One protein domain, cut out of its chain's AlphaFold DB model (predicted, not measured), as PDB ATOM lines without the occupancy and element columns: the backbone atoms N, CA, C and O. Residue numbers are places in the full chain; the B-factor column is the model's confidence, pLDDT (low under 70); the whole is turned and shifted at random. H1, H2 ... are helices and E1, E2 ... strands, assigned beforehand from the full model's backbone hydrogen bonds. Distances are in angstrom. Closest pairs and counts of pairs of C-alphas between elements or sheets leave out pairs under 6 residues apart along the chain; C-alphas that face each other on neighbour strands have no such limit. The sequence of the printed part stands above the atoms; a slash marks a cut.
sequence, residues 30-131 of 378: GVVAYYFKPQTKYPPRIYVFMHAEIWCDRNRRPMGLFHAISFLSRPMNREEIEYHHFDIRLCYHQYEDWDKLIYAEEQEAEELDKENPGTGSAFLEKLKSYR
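AT A GLANCE: This is residues 30 to 131 of the 378 residues of an uncharacterized protein of Mucilaginibacter sp. MD40 (UniProt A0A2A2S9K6). A strongly twisted sheet of four strands has a helical hairpin, H3 and H4, packed over one face, making two layers. Two short helices, H1 and H2, only graze the sheet. The printed part has 102 residues, with four named strands and four named helices in the order E1 E2 H1 E3 H2 E4 H3 H4; the sheet runs E3 E1 E2 E4, all antiparallel, and the class is mixed, helices and strands. The whole is compact, with a radius of gyration of the C-alphas of 13.5 A and spans of 40 by 32 by 19 A.

IN THESE COORDINATES: Find C-alpha 31 at (171.678, 194.563, 265.542); from there E1, residues 31 to 37, runs 19.2 A. E2, residues 45 to 51, runs 18.3 A. Next come H1, residues 56 to 60, E3, residues 72 to 75, H2, residues 78 to 83, and E4, residues 92 to 95. Look for C-alpha 98 at (171.613, 183.305, 248.480), where H3, residues 98 to 115, begins; it measures 25.3 A and has a kink of 27 degrees near residue 105. H4, residues 119 to 129, measures 15.7 A and ends at C-alpha 129, (162.370, 180.684, 254.750).

HOW THE PARTS SIT: Begin with E1 and E2, an antiparallel hairpin, where N 35 and O 47 are 2.8 A apart, within hydrogen-bond range. On the other side of E1 is the edge strand E3, antiparallel to it, with N 34 and O 72 at 2.9 A. The other edge strand, E4, is the antiparallel neighbour of E2, with N 48 and O 93 at 2.9 A. E2, H1 and E3 form a split strand-helix-strand unit, two strands running the same way with E1 between them, and its crossover is right-handed. H3 is on the sheet at a height over the sheet of 10.1 A, over E3 and E2; on the local plane its line and that of E2 stand at 15 degrees, along the strands. H4 is on the sheet too; its closest C-alphas to E3 are those of Phe 123 and Arg 74, 6.8 A apart. H3 and H4 touch as a helical hairpin at a shallow tilt of 20 degrees, opposite ways; their closest C-alphas, those of Ala 109 and Gly 120, are 3.8 A apart. H2 is near H3, while H1 and H2 are apart. In H1, H2 and H4 every O i to N i+4 pair is within hydrogen-bond range, and in H3 13 of 14 are.

THE WHOLE: Look for the two C-alphas farthest apart at Lys 41 and Pro 117, 41.2 A from each other. The printed part has no cut, and the link from H1 to E3, 11 residues, is long. The mean pLDDT of the printed part is 83.6; you will find values under 70 at residues 52 to 58, of which 56 to 58 belong to H1, and at residues 86 to 91.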
ATOM      1  N   GLY A  30     174.283 195.120 269.673       84.00
ATOM      2  CA  GLY A  30     174.165 195.577 268.293       84.00
ATOM      3  C   GLY A  30     173.129 194.751 267.536       84.00
ATOM      4  O   GLY A  30     172.703 193.699 268.012       84.00
ATOM      5  N   VAL A  31     172.689 195.238 266.374       87.50
ATOM      6  CA  VAL A  31     171.678 194.563 265.542       87.50
ATOM      7  C   VAL A  31     172.147 194.504 264.097       87.50
ATOM      8  O   VAL A  31     172.574 195.507 263.537       87.50
ATOM      9  N   VAL A  32     172.000 193.353 263.461       89.31
ATOM     10  CA  VAL A  32     172.199 193.177 262.025       89.31
ATOM     11  C   VAL A  32     170.841 193.174 261.338       89.31
ATOM     12  O   VAL A  32     169.932 192.464 261.762       89.31
ATOM     13  N   ALA A  33     170.673 193.993 260.300       90.56
ATOM     14  CA  ALA A  33     169.401 194.179 259.607       90.56
ATOM     15  C   ALA A  33     169.515 193.893 258.104       90.56
ATOM     16  O   ALA A  33     170.388 194.428 257.418       90.56
ATOM     17  N   TYR A  34     168.579 193.099 257.581       92.12
ATOM     18  CA  TYR A  34     168.594 192.592 256.210       92.12
ATOM     19  C   TYR A  34     167.556 193.319 255.364       92.12
ATOM     20  O   TYR A  34     166.372 193.377 255.702       92.12
ATOM     21  N   TYR A  35     167.995 193.870 254.235       92.25
ATOM     22  CA  TYR A  35     167.157 194.642 253.325       92.25
ATOM     23  C   TYR A  35     167.224 194.067 251.921       92.25
ATOM     24  O   TYR A  35     168.290 194.017 251.307       92.25
ATOM     25  N   PHE A  36     166.070 193.713 251.369       91.94
ATOM     26  CA  PHE A  36     165.976 193.318 249.974       91.94
ATOM     27  C   PHE A  36     165.821 194.549 249.083       91.94
ATOM     28  O   PHE A  36     164.915 195.369 249.260       91.94
ATOM     29  N   LYS A  37     166.700 194.671 248.088       90.88
ATOM     30  CA  LYS A  37     166.574 195.662 247.025       90.88
ATOM     31  C   LYS A  37     166.185 194.954 245.727       90.88
ATOM     32  O   LYS A  37     167.014 194.224 245.178       90.88
ATOM     33  N   PRO A  38     164.972 195.195 245.195       86.88
ATOM     34  CA  PRO A  38     164.554 194.589 243.942       86.88
ATOM     35  C   PRO A  38     165.386 195.118 242.770       86.88
ATOM     36  O   PRO A  38     166.033 196.169 242.853       86.88
ATOM     37  N   GLN A  39     165.335 194.391 241.655       85.25
ATOM     38  CA  GLN A  39     166.054 194.746 240.438       85.25
ATOM     39  C   GLN A  39     165.712 196.170 239.983       85.25
ATOM     40  O   GLN A  39     164.549 196.573 239.908       85.25
ATOM     41  N   THR A  40     166.752 196.934 239.658       81.25
ATOM     42  CA  THR A  40     166.631 198.279 239.077       81.25
ATOM     43  C   THR A  40     167.517 198.353 237.834       81.25
ATOM     44  O   THR A  40     167.360 197.542 236.930       81.25
ATOM     45  N   LYS A  41     168.486 199.279 237.791       81.44
ATOM     46  CA  LYS A  41     169.597 199.245 236.826       81.44
ATOM     47  C   LYS A  41     170.571 198.092 237.120       81.44
ATOM     48  O   LYS A  41     171.274 197.642 236.229       81.44
ATOM     49  N   TYR A  42     170.617 197.648 238.371       81.25
ATOM     50  CA  TYR A  42     171.496 196.589 238.863       81.25
ATOM     51  C   TYR A  42     170.678 195.349 239.259       81.25
ATOM     52  O   TYR A  42     169.473 195.509 239.513       81.25
ATOM     53  N   PRO A  43     171.296 194.148 239.317       83.88
ATOM     54  CA  PRO A  43     170.629 192.931 239.778       83.88
ATOM     55  C   PRO A  43     170.013 193.112 241.176       83.88
ATOM     56  O   PRO A  43     170.417 194.021 241.913       83.88
ATOM     57  N   PRO A  44     169.001 192.297 241.533       89.06
ATOM     58  CA  PRO A  44     168.472 192.274 242.891       89.06
ATOM     59  C   PRO A  44     169.584 191.898 243.876       89.06
ATOM     60  O   PRO A  44     170.474 191.124 243.533       89.06
ATOM     61  N   ARG A  45     169.556 192.484 245.079       92.06
ATOM     62  CA  ARG A  45     170.578 192.271 246.121       92.06
ATOM     63  C   ARG A  45     169.956 192.281 247.505       92.06
ATOM     64  O   ARG A  45     169.021 193.051 247.744       92.06
ATOM     65  N   ILE A  46     170.532 191.513 248.420       93.31
ATOM     66  CA  ILE A  46     170.293 191.657 249.856       93.31
ATOM     67  C   ILE A  46     171.433 192.482 250.446       93.31
ATOM     68  O   ILE A  46     172.607 192.202 250.208       93.31
ATOM     69  N   TYR A  47     171.078 193.526 251.186       91.50
ATOM     70  CA  TYR A  47     172.018 194.324 251.959       91.50
ATOM     71  C   TYR A  47     171.907 193.953 253.426       91.50
ATOM     72  O   TYR A  47     170.811 193.991 253.984       91.50
ATOM     73  N   VAL A  48     173.046 193.655 254.033       90.50
ATOM     74  CA  VAL A  48     173.175 193.321 255.449       90.50
ATOM     75  C   VAL A  48     173.829 194.513 256.122       90.50
ATOM     76  O   VAL A  48     174.990 194.813 255.855       90.50
ATOM     77  N   PHE A  49     173.057 195.257 256.905       86.94
ATOM     78  CA  PHE A  49     173.535 196.443 257.603       86.94
ATOM     79  C   PHE A  49     173.829 196.111 259.053       86.94
ATOM     80  O   PHE A  49     172.944 195.669 259.784       86.94
ATOM     81  N   MET A  50     175.043 196.437 259.466       83.12
ATOM     82  CA  MET A  50     175.448 196.395 260.859       83.12
ATOM     83  C   MET A  50     174.979 197.702 261.508       83.12
ATOM     84  O   MET A  50     175.434 198.794 261.151       83.12
ATOM     85  N   HIS A  51     173.988 197.620 262.393       70.25
ATOM     86  CA  HIS A  51     173.400 198.787 263.037       70.25
ATOM     87  C   HIS A  51     174.404 199.429 263.998       70.25
ATOM     88  O   HIS A  51     174.701 198.899 265.065       70.25
ATOM     89  N   ALA A  52     174.872 200.625 263.642       55.00
ATOM     90  CA  ALA A  52     175.571 201.535 264.538       55.00
ATOM     91  C   ALA A  52     174.673 202.753 264.787       55.00
ATOM     92  O   ALA A  52     174.237 203.397 263.833       55.00
ATOM     93  N   GLU A  53     174.426 203.082 266.060       53.16
ATOM     94  CA  GLU A  53     173.453 204.081 266.551       53.16
ATOM     95  C   GLU A  53     173.474 205.447 265.837       53.16
ATOM     96  O   GLU A  53     172.479 206.162 265.836       53.16
ATOM     97  N   ILE A  54     174.583 205.809 265.190       51.56
ATOM     98  CA  ILE A  54     174.811 207.147 264.638       51.56
ATOM     99  C   ILE A  54     174.640 207.194 263.096       51.56
ATOM    100  O   ILE A  54     174.490 208.274 262.525       51.56
ATOM    101  N   TRP A  55     174.615 206.056 262.377       56.38
ATOM    102  CA  TRP A  55     174.893 206.050 260.920       56.38
ATOM    103  C   TRP A  55     173.886 205.337 260.002       56.38
ATOM    104  O   TRP A  55     174.031 205.397 258.773       56.38
ATOM    105  N   CYS A  56     172.833 204.721 260.541       57.25
ATOM    106  CA  CYS A  56     171.896 203.874 259.782       57.25
ATOM    107  C   CYS A  56     171.241 204.594 258.589       57.25
ATOM    108  O   CYS A  56     171.074 204.030 257.506       57.25
ATOM    109  N   ASP A  57     170.912 205.874 258.740       62.56
ATOM    110  CA  ASP A  57     170.262 206.651 257.682       62.56
ATOM    111  C   ASP A  57     171.229 207.139 256.607       62.56
ATOM    112  O   ASP A  57     170.871 207.205 255.426       62.56
ATOM    113  N   ARG A  58     172.469 207.460 256.988       66.12
ATOM    114  CA  ARG A  58     173.488 207.950 256.055       66.12
ATOM    115  C   ARG A  58     173.960 206.840 255.115       66.12
ATOM    116  O   ARG A  58     174.145 207.120 253.933       66.12
ATOM    117  N   ASN A  59     174.049 205.600 255.598       70.06
ATOM    118  CA  ASN A  59     174.502 204.452 254.803       70.06
ATOM    119  C   ASN A  59     173.389 203.878 253.900       70.06
ATOM    120  O   ASN A  59     173.658 203.445 252.779       70.06
ATOM    121  N   ARG A  60     172.115 203.961 254.312       73.44
ATOM    122  CA  ARG A  60     170.969 203.493 253.503       73.44
ATOM    123  C   ARG A  60     170.604 204.425 252.342       73.44
ATOM    124  O   ARG A  60     170.104 203.966 251.310       73.44
ATOM    125  N   ARG A  61     170.847 205.736 252.476       74.31
ATOM    126  CA  ARG A  61     170.543 206.759 251.451       74.31
ATOM    127  C   ARG A  61     171.198 206.525 250.084       74.31
ATOM    128  O   ARG A  61     170.441 206.473 249.112       74.31
ATOM    129  N   PRO A  62     172.532 206.369 249.958       75.31
ATOM    130  CA  PRO A  62     173.168 206.149 248.655       75.31
ATOM    131  C   PRO A  62     172.681 204.855 247.988       75.31
ATOM    132  O   PRO A  62     172.570 204.792 246.765       75.31
ATOM    133  N   MET A  63     172.278 203.862 248.785       76.06
ATOM    134  CA  MET A  63     171.763 202.585 248.288       76.06
ATOM    135  C   MET A  63     170.269 202.630 247.942       76.06
ATOM    136  O   MET A  63     169.730 201.641 247.448       76.06
ATOM    137  N   GLY A  64     169.588 203.763 248.134       79.44
ATOM    138  CA  GLY A  64     168.153 203.899 247.871       79.44
ATOM    139  C   GLY A  64     167.264 203.149 248.869       79.44
ATOM    140  O   GLY A  64     166.091 202.934 248.581       79.44
ATOM    141  N   LEU A  65     167.804 202.773 250.032       82.12
ATOM    142  CA  LEU A  65     167.129 202.006 251.086       82.12
ATOM    143  C   LEU A  65     166.667 202.878 252.261       82.12
ATOM    144  O   LEU A  65     166.268 202.363 253.296       82.12
ATOM    145  N   PHE A  66     166.693 204.206 252.113       78.69
ATOM    146  CA  PHE A  66     166.388 205.151 253.198       78.69
ATOM    147  C   PHE A  66     164.999 204.958 253.840       78.69
ATOM    148  O   PHE A  66     164.803 205.335 254.984       78.69
ATOM    149  N   HIS A  67     164.043 204.360 253.123       77.56
ATOM    150  CA  HIS A  67     162.716 204.022 253.660       77.56
ATOM    151  C   HIS A  67     162.384 202.534 253.531       77.56
ATOM    152  O   HIS A  67     161.216 202.162 253.588       77.56
ATOM    153  N   ALA A  68     163.387 201.700 253.262       81.44
ATOM    154  CA  ALA A  68     163.183 200.265 253.259       81.44
ATOM    155  C   ALA A  68     163.031 199.792 254.709       81.44
ATOM    156  O   ALA A  68     163.720 200.287 255.603       81.44
ATOM    157  N   ILE A  69     162.123 198.846 254.921       84.56
ATOM    158  CA  ILE A  69     161.976 198.130 256.188       84.56
ATOM    159  C   ILE A  69     162.802 196.852 256.054       84.56
ATOM    160  O   ILE A  69     162.802 196.231 254.988       84.56
ATOM    161  N   SER A  70     163.555 196.504 257.094       89.62
ATOM    162  CA  SER A  70     164.302 195.250 257.109       89.62
ATOM    163  C   SER A  70     163.321 194.090 257.183       89.62
ATOM    164  O   SER A  70     162.409 194.114 258.009       89.62
ATOM    165  N   PHE A  71     163.493 193.086 256.330       92.31
ATOM    166  CA  PHE A  71     162.626 191.905 256.352       92.31
ATOM    167  C   PHE A  71     163.010 190.929 257.463       92.31
ATOM    168  O   PHE A  71     162.190 190.136 257.913       92.31
ATOM    169  N   LEU A  72     164.259 191.011 257.918       93.88
ATOM    170  CA  LEU A  72     164.784 190.216 259.009       93.88
ATOM    171  C   LEU A  72     165.848 191.016 259.761       93.88
ATOM    172  O   LEU A  72     166.466 191.933 259.209       93.88
ATOM    173  N   SER A  73     166.053 190.666 261.023       92.31
ATOM    174  CA  SER A  73     167.130 191.186 261.852       92.31
ATOM    175  C   SER A  73     167.564 190.146 262.878       92.31
ATOM    176  O   SER A  73     166.736 189.338 263.303       92.31
ATOM    177  N   ARG A  74     168.819 190.222 263.313       91.81
ATOM    178  CA  ARG A  74     169.372 189.439 264.427       91.81
ATOM    179  C   ARG A  74     170.227 190.314 265.342       91.81
ATOM    180  O   ARG A  74     170.669 191.374 264.892       91.81
ATOM    181  N   PRO A  75     170.465 189.919 266.601       90.62
ATOM    182  CA  PRO A  75     171.532 190.529 267.386       90.62
ATOM    183  C   PRO A  75     172.897 190.296 266.718       90.62
ATOM    184  O   PRO A  75     173.093 189.309 266.007       90.62
ATOM    185  N   MET A  76     173.819 191.228 266.936       89.25
ATOM    186  CA  MET A  76     175.237 191.005 266.651       89.25
ATOM    187  C   MET A  76     175.848 190.099 267.721       89.25
ATOM    188  O   MET A  76     175.475 190.229 268.889       89.25
ATOM    189  N   ASN A  77     176.806 189.257 267.339       88.94
ATOM    190  CA  ASN A  77     177.671 188.576 268.304       88.94
ATOM    191  C   ASN A  77     178.737 189.540 268.858       88.94
ATOM    192  O   ASN A  77     178.914 190.674 268.394       88.94
ATOM    193  N   ARG A  78     179.463 189.106 269.885       85.06
ATOM    194  CA  ARG A  78     180.476 189.910 270.572       85.06
ATOM    195  C   ARG A  78     181.646 190.293 269.671       85.06
ATOM    196  O   ARG A  78     182.213 191.370 269.863       85.06
ATOM    197  N   GLU A  79     182.009 189.449 268.710       83.50
ATOM    198  CA  GLU A  79     183.088 189.736 267.763       83.50
ATOM    199  C   GLU A  79     182.685 190.839 266.779       83.50
ATOM    200  O   GLU A  79     183.431 191.805 266.608       83.50
ATOM    201  N   GLU A  80     181.473 190.769 266.223       84.12
ATOM    202  CA  GLU A  80     180.866 191.811 265.390       84.12
ATOM    203  C   GLU A  80     180.762 193.136 266.161       84.12
ATOM    204  O   GLU A  80     181.110 194.197 265.634       84.12
ATOM    205  N   ILE A  81     180.332 193.094 267.428       83.00
ATOM    206  CA  ILE A  81     180.227 194.283 268.287       83.00
ATOM    207  C   ILE A  81     181.602 194.922 268.517       83.00
ATOM    208  O   ILE A  81     181.730 196.143 268.399       83.00
ATOM    209  N   GLU A  82     182.627 194.126 268.826       79.56
ATOM    210  CA  GLU A  82     183.991 194.621 269.046       79.56
ATOM    211  C   GLU A  82     184.600 195.163 267.744       79.56
ATOM    212  O   GLU A  82     185.204 196.238 267.743       79.56
ATOM    213  N   TYR A  83     184.394 194.476 266.618       77.06
ATOM    214  CA  TYR A  83     184.870 194.914 265.306       77.06
ATOM    215  C   TYR A  83     184.234 196.254 264.894       77.06
ATOM    216  O   TYR A  83     184.929 197.194 264.501       77.06
ATOM    217  N   HIS A  84     182.919 196.399 265.083       74.25
ATOM    218  CA  HIS A  84     182.167 197.620 264.770       74.25
ATOM    219  C   HIS A  84     182.158 198.667 265.900       74.25
ATOM    220  O   HIS A  84     181.482 199.704 265.802       74.25
ATOM    221  N   HIS A  85     182.921 198.448 266.974       74.06
ATOM    222  CA  HIS A  85     183.176 199.471 267.991       74.06
ATOM    223  C   HIS A  85     184.082 200.579 267.440       74.06
ATOM    224  O   HIS A  85     183.863 201.753 267.735       74.06
ATOM    225  N   PHE A  86     185.055 200.218 266.597       65.38
ATOM    226  CA  PHE A  86     186.093 201.126 266.094       65.38
ATOM    227  C   PHE A  86     185.835 201.679 264.686       65.38
ATOM    228  O   PHE A  86     186.502 202.628 264.271       65.38
ATOM    229  N   ASP A  87     184.881 201.114 263.943       60.88
ATOM    230  CA  ASP A  87     184.655 201.483 262.546       60.88
ATOM    231  C   ASP A  87     183.670 202.660 262.396       60.88
ATOM    232  O   ASP A  87     182.471 202.561 262.661       60.88
ATOM    233  N   ILE A  88     184.193 203.803 261.943       54.59
ATOM    234  CA  ILE A  88     183.435 205.023 261.615       54.59
ATOM    235  C   ILE A  88     182.944 205.053 260.152       54.59
ATOM    236  O   ILE A  88     182.439 206.084 259.693       54.59
ATOM    237  N   ARG A  89     183.125 203.973 259.376       55.56
ATOM    238  CA  ARG A  89     182.787 203.911 257.940       55.56
ATOM    239  C   ARG A  89     181.573 203.017 257.643       55.56
ATOM    240  O   ARG A  89     180.871 202.533 258.522       55.56
ATOM    241  N   LEU A  90     181.241 202.926 256.353       55.94
ATOM    242  CA  LEU A  90     180.093 202.207 255.787       55.94
ATOM    243  C   LEU A  90     180.105 200.719 256.194       55.94
ATOM    244  O   LEU A  90     180.745 199.913 255.531       55.94
ATOM    245  N   CYS A  91     179.361 200.353 257.238       68.44
ATOM    246  CA  CYS A  91     179.266 198.970 257.715       68.44
ATOM    247  C   CYS A  91     178.078 198.242 257.063       68.44
ATOM    248  O   CYS A  91     176.988 198.158 257.642       68.44
ATOM    249  N   TYR A  92     178.251 197.777 255.824       75.81
ATOM    250  CA  TYR A  92     177.282 196.879 255.196       75.81
ATOM    251  C   TYR A  92     177.947 195.858 254.271       75.81
ATOM    252  O   TYR A  92     178.912 196.171 253.574       75.81
ATOM    253  N   HIS A  93     177.351 194.671 254.196       86.44
ATOM    254  CA  HIS A  93     177.650 193.667 253.180       86.44
ATOM    255  C   HIS A  93     176.542 193.640 252.129       86.44
ATOM    256  O   HIS A  93     175.393 194.014 252.387       86.44
ATOM    257  N   GLN A  94     176.893 193.228 250.914       90.12
ATOM    258  CA  GLN A  94     175.943 193.066 249.820       90.12
ATOM    259  C   GLN A  94     176.071 191.665 249.234       90.12
ATOM    260  O   GLN A  94     177.172 191.220 248.916       90.12
ATOM    261  N   TYR A  95     174.934 191.009 249.046       91.81
ATOM    262  CA  TYR A  95     174.861 189.665 248.499       91.81
ATOM    263  C   TYR A  95     173.981 189.668 247.253       91.81
ATOM    264  O   TYR A  95     172.849 190.160 247.263       91.81
ATOM    265  N   GLU A  96     174.538 189.141 246.165       90.50
ATOM    266  CA  GLU A  96     173.834 188.886 244.901       90.50
ATOM    267  C   GLU A  96     173.443 187.408 244.754       90.50
ATOM    268  O   GLU A  96     172.893 187.014 243.731       90.50
ATOM    269  N   ASP A  97     173.730 186.599 245.772       89.38
ATOM    270  CA  ASP A  97     173.572 185.153 245.773       89.38
ATOM    271  C   ASP A  97     173.154 184.701 247.176       89.38
ATOM    272  O   ASP A  97     173.745 185.130 248.171       89.38
ATOM    273  N   TRP A  98     172.118 183.867 247.235       92.12
ATOM    274  CA  TRP A  98     171.613 183.305 248.480       92.12
ATOM    275  C   TRP A  98     172.606 182.349 249.117       92.12
ATOM    276  O   TRP A  98     172.772 182.406 250.327       92.12
ATOM    277  N   ASP A  99     173.295 181.520 248.338       91.69
ATOM    278  CA  ASP A  99     174.166 180.496 248.916       91.69
ATOM    279  C   ASP A  99     175.384 181.150 249.591       91.69
ATOM    280  O   ASP A  99     175.800 180.734 250.670       91.69
ATOM    281  N   LYS A 100     175.873 182.273 249.043       91.88
ATOM    282  CA  LYS A 100     176.911 183.100 249.687       91.88
ATOM    283  C   LYS A 100     176.431 183.787 250.960       91.88
ATOM    284  O   LYS A 100     177.209 183.917 251.898       91.88
ATOM    285  N   LEU A 101     175.185 184.264 250.972       93.81
ATOM    286  CA  LEU A 101     174.590 184.868 252.164       93.81
ATOM    287  C   LEU A 101     174.424 183.819 253.265       93.81
ATOM    288  O   LEU A 101     174.834 184.062 254.389       93.81
ATOM    289  N   ILE A 102     173.858 182.656 252.936       93.56
ATOM    290  CA  ILE A 102     173.654 181.567 253.895       93.56
ATOM    291  C   ILE A 102     174.990 181.084 254.448       93.56
ATOM    292  O   ILE A 102     175.117 180.994 255.659       93.56
ATOM    293  N   TYR A 103     175.995 180.866 253.599       93.44
ATOM    294  CA  TYR A 103     177.320 180.445 254.051       93.44
ATOM    295  C   TYR A 103     177.952 181.436 255.040       93.44
ATOM    296  O   TYR A 103     178.507 181.031 256.057       93.44
ATOM    297  N   ALA A 104     177.852 182.741 254.762       89.88
ATOM    298  CA  ALA A 104     178.354 183.762 255.679       89.88
ATOM    299  C   ALA A 104     177.581 183.756 257.008       89.88
ATOM    300  O   ALA A 104     178.182 183.803 258.074       89.88
ATOM    301  N   GLU A 105     176.253 183.656 256.953       92.44
ATOM    302  CA  GLU A 105     175.405 183.679 258.148       92.44
ATOM    303  C   GLU A 105     175.425 182.372 258.949       92.44
ATOM    304  O   GLU A 105     175.090 182.399 260.126       92.44
ATOM    305  N   GLU A 106     175.830 181.244 258.363       92.56
ATOM    306  CA  GLU A 106     176.069 179.992 259.092       92.56
ATOM    307  C   GLU A 106     177.211 180.159 260.099       92.56
ATOM    308  O   GLU A 106     177.055 179.787 261.258       92.56
ATOM    309  N   GLN A 107     178.306 180.813 259.698       89.44
ATOM    310  CA  GLN A 107     179.426 181.106 260.598       89.44
ATOM    311  C   GLN A 107     179.007 182.057 261.729       89.44
ATOM    312  O   GLN A 107     179.281 181.801 262.900       89.44
ATOM    313  N   GLU A 108     178.276 183.127 261.402       90.00
ATOM    314  CA  GLU A 108     177.811 184.085 262.415       90.00
ATOM    315  C   GLU A 108     176.754 183.480 263.355       90.00
ATOM    316  O   GLU A 108     176.700 183.819 264.541       90.00
ATOM    317  N   ALA A 109     175.912 182.573 262.849       89.44
ATOM    318  CA  ALA A 109     174.928 181.845 263.643       89.44
ATOM    319  C   ALA A 109     175.593 180.883 264.640       89.44
ATOM    320  O   ALA A 109     175.137 180.806 265.780       89.44
ATOM    321  N   GLU A 110     176.670 180.198 264.243       90.25
ATOM    322  CA  GLU A 110     177.454 179.348 265.146       90.25
ATOM    323  C   GLU A 110     178.041 180.157 266.311       90.25
ATOM    324  O   GLU A 110     177.937 179.732 267.463       90.25
ATOM    325  N   GLU A 111     178.606 181.340 266.047       89.31
ATOM    326  CA  GLU A 111     179.112 182.219 267.110       89.31
ATOM    327  C   GLU A 111     177.985 182.745 268.014       89.31
ATOM    328  O   GLU A 111     178.117 182.748 269.240       89.31
ATOM    329  N   LEU A 112     176.835 183.119 267.444       89.56
ATOM    330  CA  LEU A 112     175.667 183.536 268.228       89.56
ATOM    331  C   LEU A 112     175.128 182.423 269.129       89.56
ATOM    332  O   LEU A 112     174.711 182.702 270.252       89.56
ATOM    333  N   ASP A 113     175.139 181.175 268.665       90.19
ATOM    334  CA  ASP A 113     174.681 180.032 269.454       90.19
ATOM    335  C   ASP A 113     175.640 179.683 270.601       90.19
ATOM    336  O   ASP A 113     175.188 179.166 271.626       90.19
ATOM    337  N   LYS A 114     176.935 180.021 270.497       90.62
ATOM    338  CA  LYS A 114     177.871 179.931 271.636       90.62
ATOM    339  C   LYS A 114     177.532 180.935 272.737       90.62
ATOM    340  O   LYS A 114     177.748 180.644 273.911       90.62
ATOM    341  N   GLU A 115     177.028 182.112 272.368       88.94
ATOM    342  CA  GLU A 115     176.652 183.166 273.316       88.94
ATOM    343  C   GLU A 115     175.259 182.944 273.909       88.94
ATOM    344  O   GLU A 115     175.071 183.051 275.122       88.94
ATOM    345  N   ASN A 116     174.278 182.635 273.060       87.94
ATOM    346  CA  ASN A 116     172.899 182.383 273.453       87.94
ATOM    347  C   ASN A 116     172.306 181.211 272.645       87.94
ATOM    348  O   ASN A 116     171.805 181.429 271.532       87.94
ATOM    349  N   PRO A 117     172.329 179.984 273.201       91.94
ATOM    350  CA  PRO A 117     171.971 178.764 272.483       91.94
ATOM    351  C   PRO A 117     170.611 178.823 271.780       91.94
ATOM    352  O   PRO A 117     169.581 179.104 272.393       91.94
ATOM    353  N   GLY A 118     170.609 178.512 270.483       86.75
ATOM    354  CA  GLY A 118     169.417 178.434 269.637       86.75
ATOM    355  C   GLY A 118     169.034 179.751 268.956       86.75
ATOM    356  O   GLY A 118     168.154 179.748 268.093       86.75
ATOM    357  N   THR A 119     169.682 180.868 269.294       88.88
ATOM    358  CA  THR A 119     169.415 182.180 268.683       88.88
ATOM    359  C   THR A 119     169.878 182.236 267.227       88.88
ATOM    360  O   THR A 119     169.134 182.707 266.362       88.88
ATOM    361  N   GLY A 120     171.089 181.750 266.947       90.12
ATOM    362  CA  GLY A 120     171.678 181.692 265.613       90.12
ATOM    363  C   GLY A 120     170.949 180.689 264.727       90.12
ATOM    364  O   GLY A 120     170.484 181.045 263.643       90.12
ATOM    365  N   SER A 121     170.745 179.468 265.225       90.69
ATOM    366  CA  SER A 121     170.001 178.419 264.516       90.69
ATOM    367  C   SER A 121     168.571 178.848 264.150       90.69
ATOM    368  O   SER A 121     168.150 178.700 263.000       90.69
ATOM    369  N   ALA A 122     167.824 179.455 265.083       92.31
ATOM    370  CA  ALA A 122     166.471 179.949 264.808       92.31
ATOM    371  C   ALA A 122     166.459 181.104 263.794       92.31
ATOM    372  O   ALA A 122     165.548 181.204 262.964       92.31
ATOM    373  N   PHE A 123     167.468 181.981 263.840       94.62
ATOM    374  CA  PHE A 123     167.641 183.025 262.838       94.62
ATOM    375  C   PHE A 123     167.907 182.432 261.451       94.62
ATOM    376  O   PHE A 123     167.277 182.868 260.487       94.62
ATOM    377  N   LEU A 124     168.792 181.440 261.347       93.81
ATOM    378  CA  LEU A 124     169.182 180.837 260.077       93.81
ATOM    379  C   LEU A 124     167.996 180.145 259.393       93.81
ATOM    380  O   LEU A 124     167.775 180.345 258.199       93.81
ATOM    381  N   GLU A 125     167.182 179.404 260.146       93.19
ATOM    382  CA  GLU A 125     165.945 178.794 259.637       93.19
ATOM    383  C   GLU A 125     164.974 179.852 259.102       93.19
ATOM    384  O   GLU A 125     164.441 179.754 257.990       93.19
ATOM    385  N   LYS A 126     164.803 180.941 259.856       93.06
ATOM    386  CA  LYS A 126     163.961 182.057 259.434       93.06
ATOM    387  C   LYS A 126     164.527 182.753 258.195       93.06
ATOM    388  O   LYS A 126     163.763 183.071 257.286       93.06
ATOM    389  N   LEU A 127     165.843 182.942 258.106       93.38
ATOM    390  CA  LEU A 127     166.518 183.504 256.937       93.38
ATOM    391  C   LEU A 127     166.304 182.621 255.698       93.38
ATOM    392  O   LEU A 127     165.926 183.136 254.645       93.38
ATOM    393  N   LYS A 128     166.460 181.298 255.840       92.75
ATOM    394  CA  LYS A 128     166.215 180.307 254.779       92.75
ATOM    395  C   LYS A 128     164.765 180.343 254.283       92.75
ATOM    396  O   LYS A 128     164.546 180.249 253.075       92.75
ATOM    397  N   SER A 129     163.782 180.578 255.160       92.19
ATOM    398  CA  SER A 129     162.370 180.684 254.750       92.19
ATOM    399  C   SER A 129     162.085 181.847 253.782       92.19
ATOM    400  O   SER A 129     161.215 181.728 252.920       92.19
ATOM    401  N   TYR A 130     162.870 182.929 253.838       92.06
ATOM    402  CA  TYR A 130     162.701 184.100 252.969       92.06
ATOM    403  C   TYR A 130     163.295 183.926 251.562       92.06
ATOM    404  O   TYR A 130     163.166 184.827 250.724       92.06
ATOM    405  N   ARG A 131     163.931 182.782 251.269       89.44
ATOM    406  CA  ARG A 131     164.583 182.520 249.974       89.44
ATOM    407  C   ARG A 131     163.638 182.708 248.787       89.44
ATOM    408  O   ARG A 131     164.041 183.255 247.759       89.44
TER     409      ARG A 131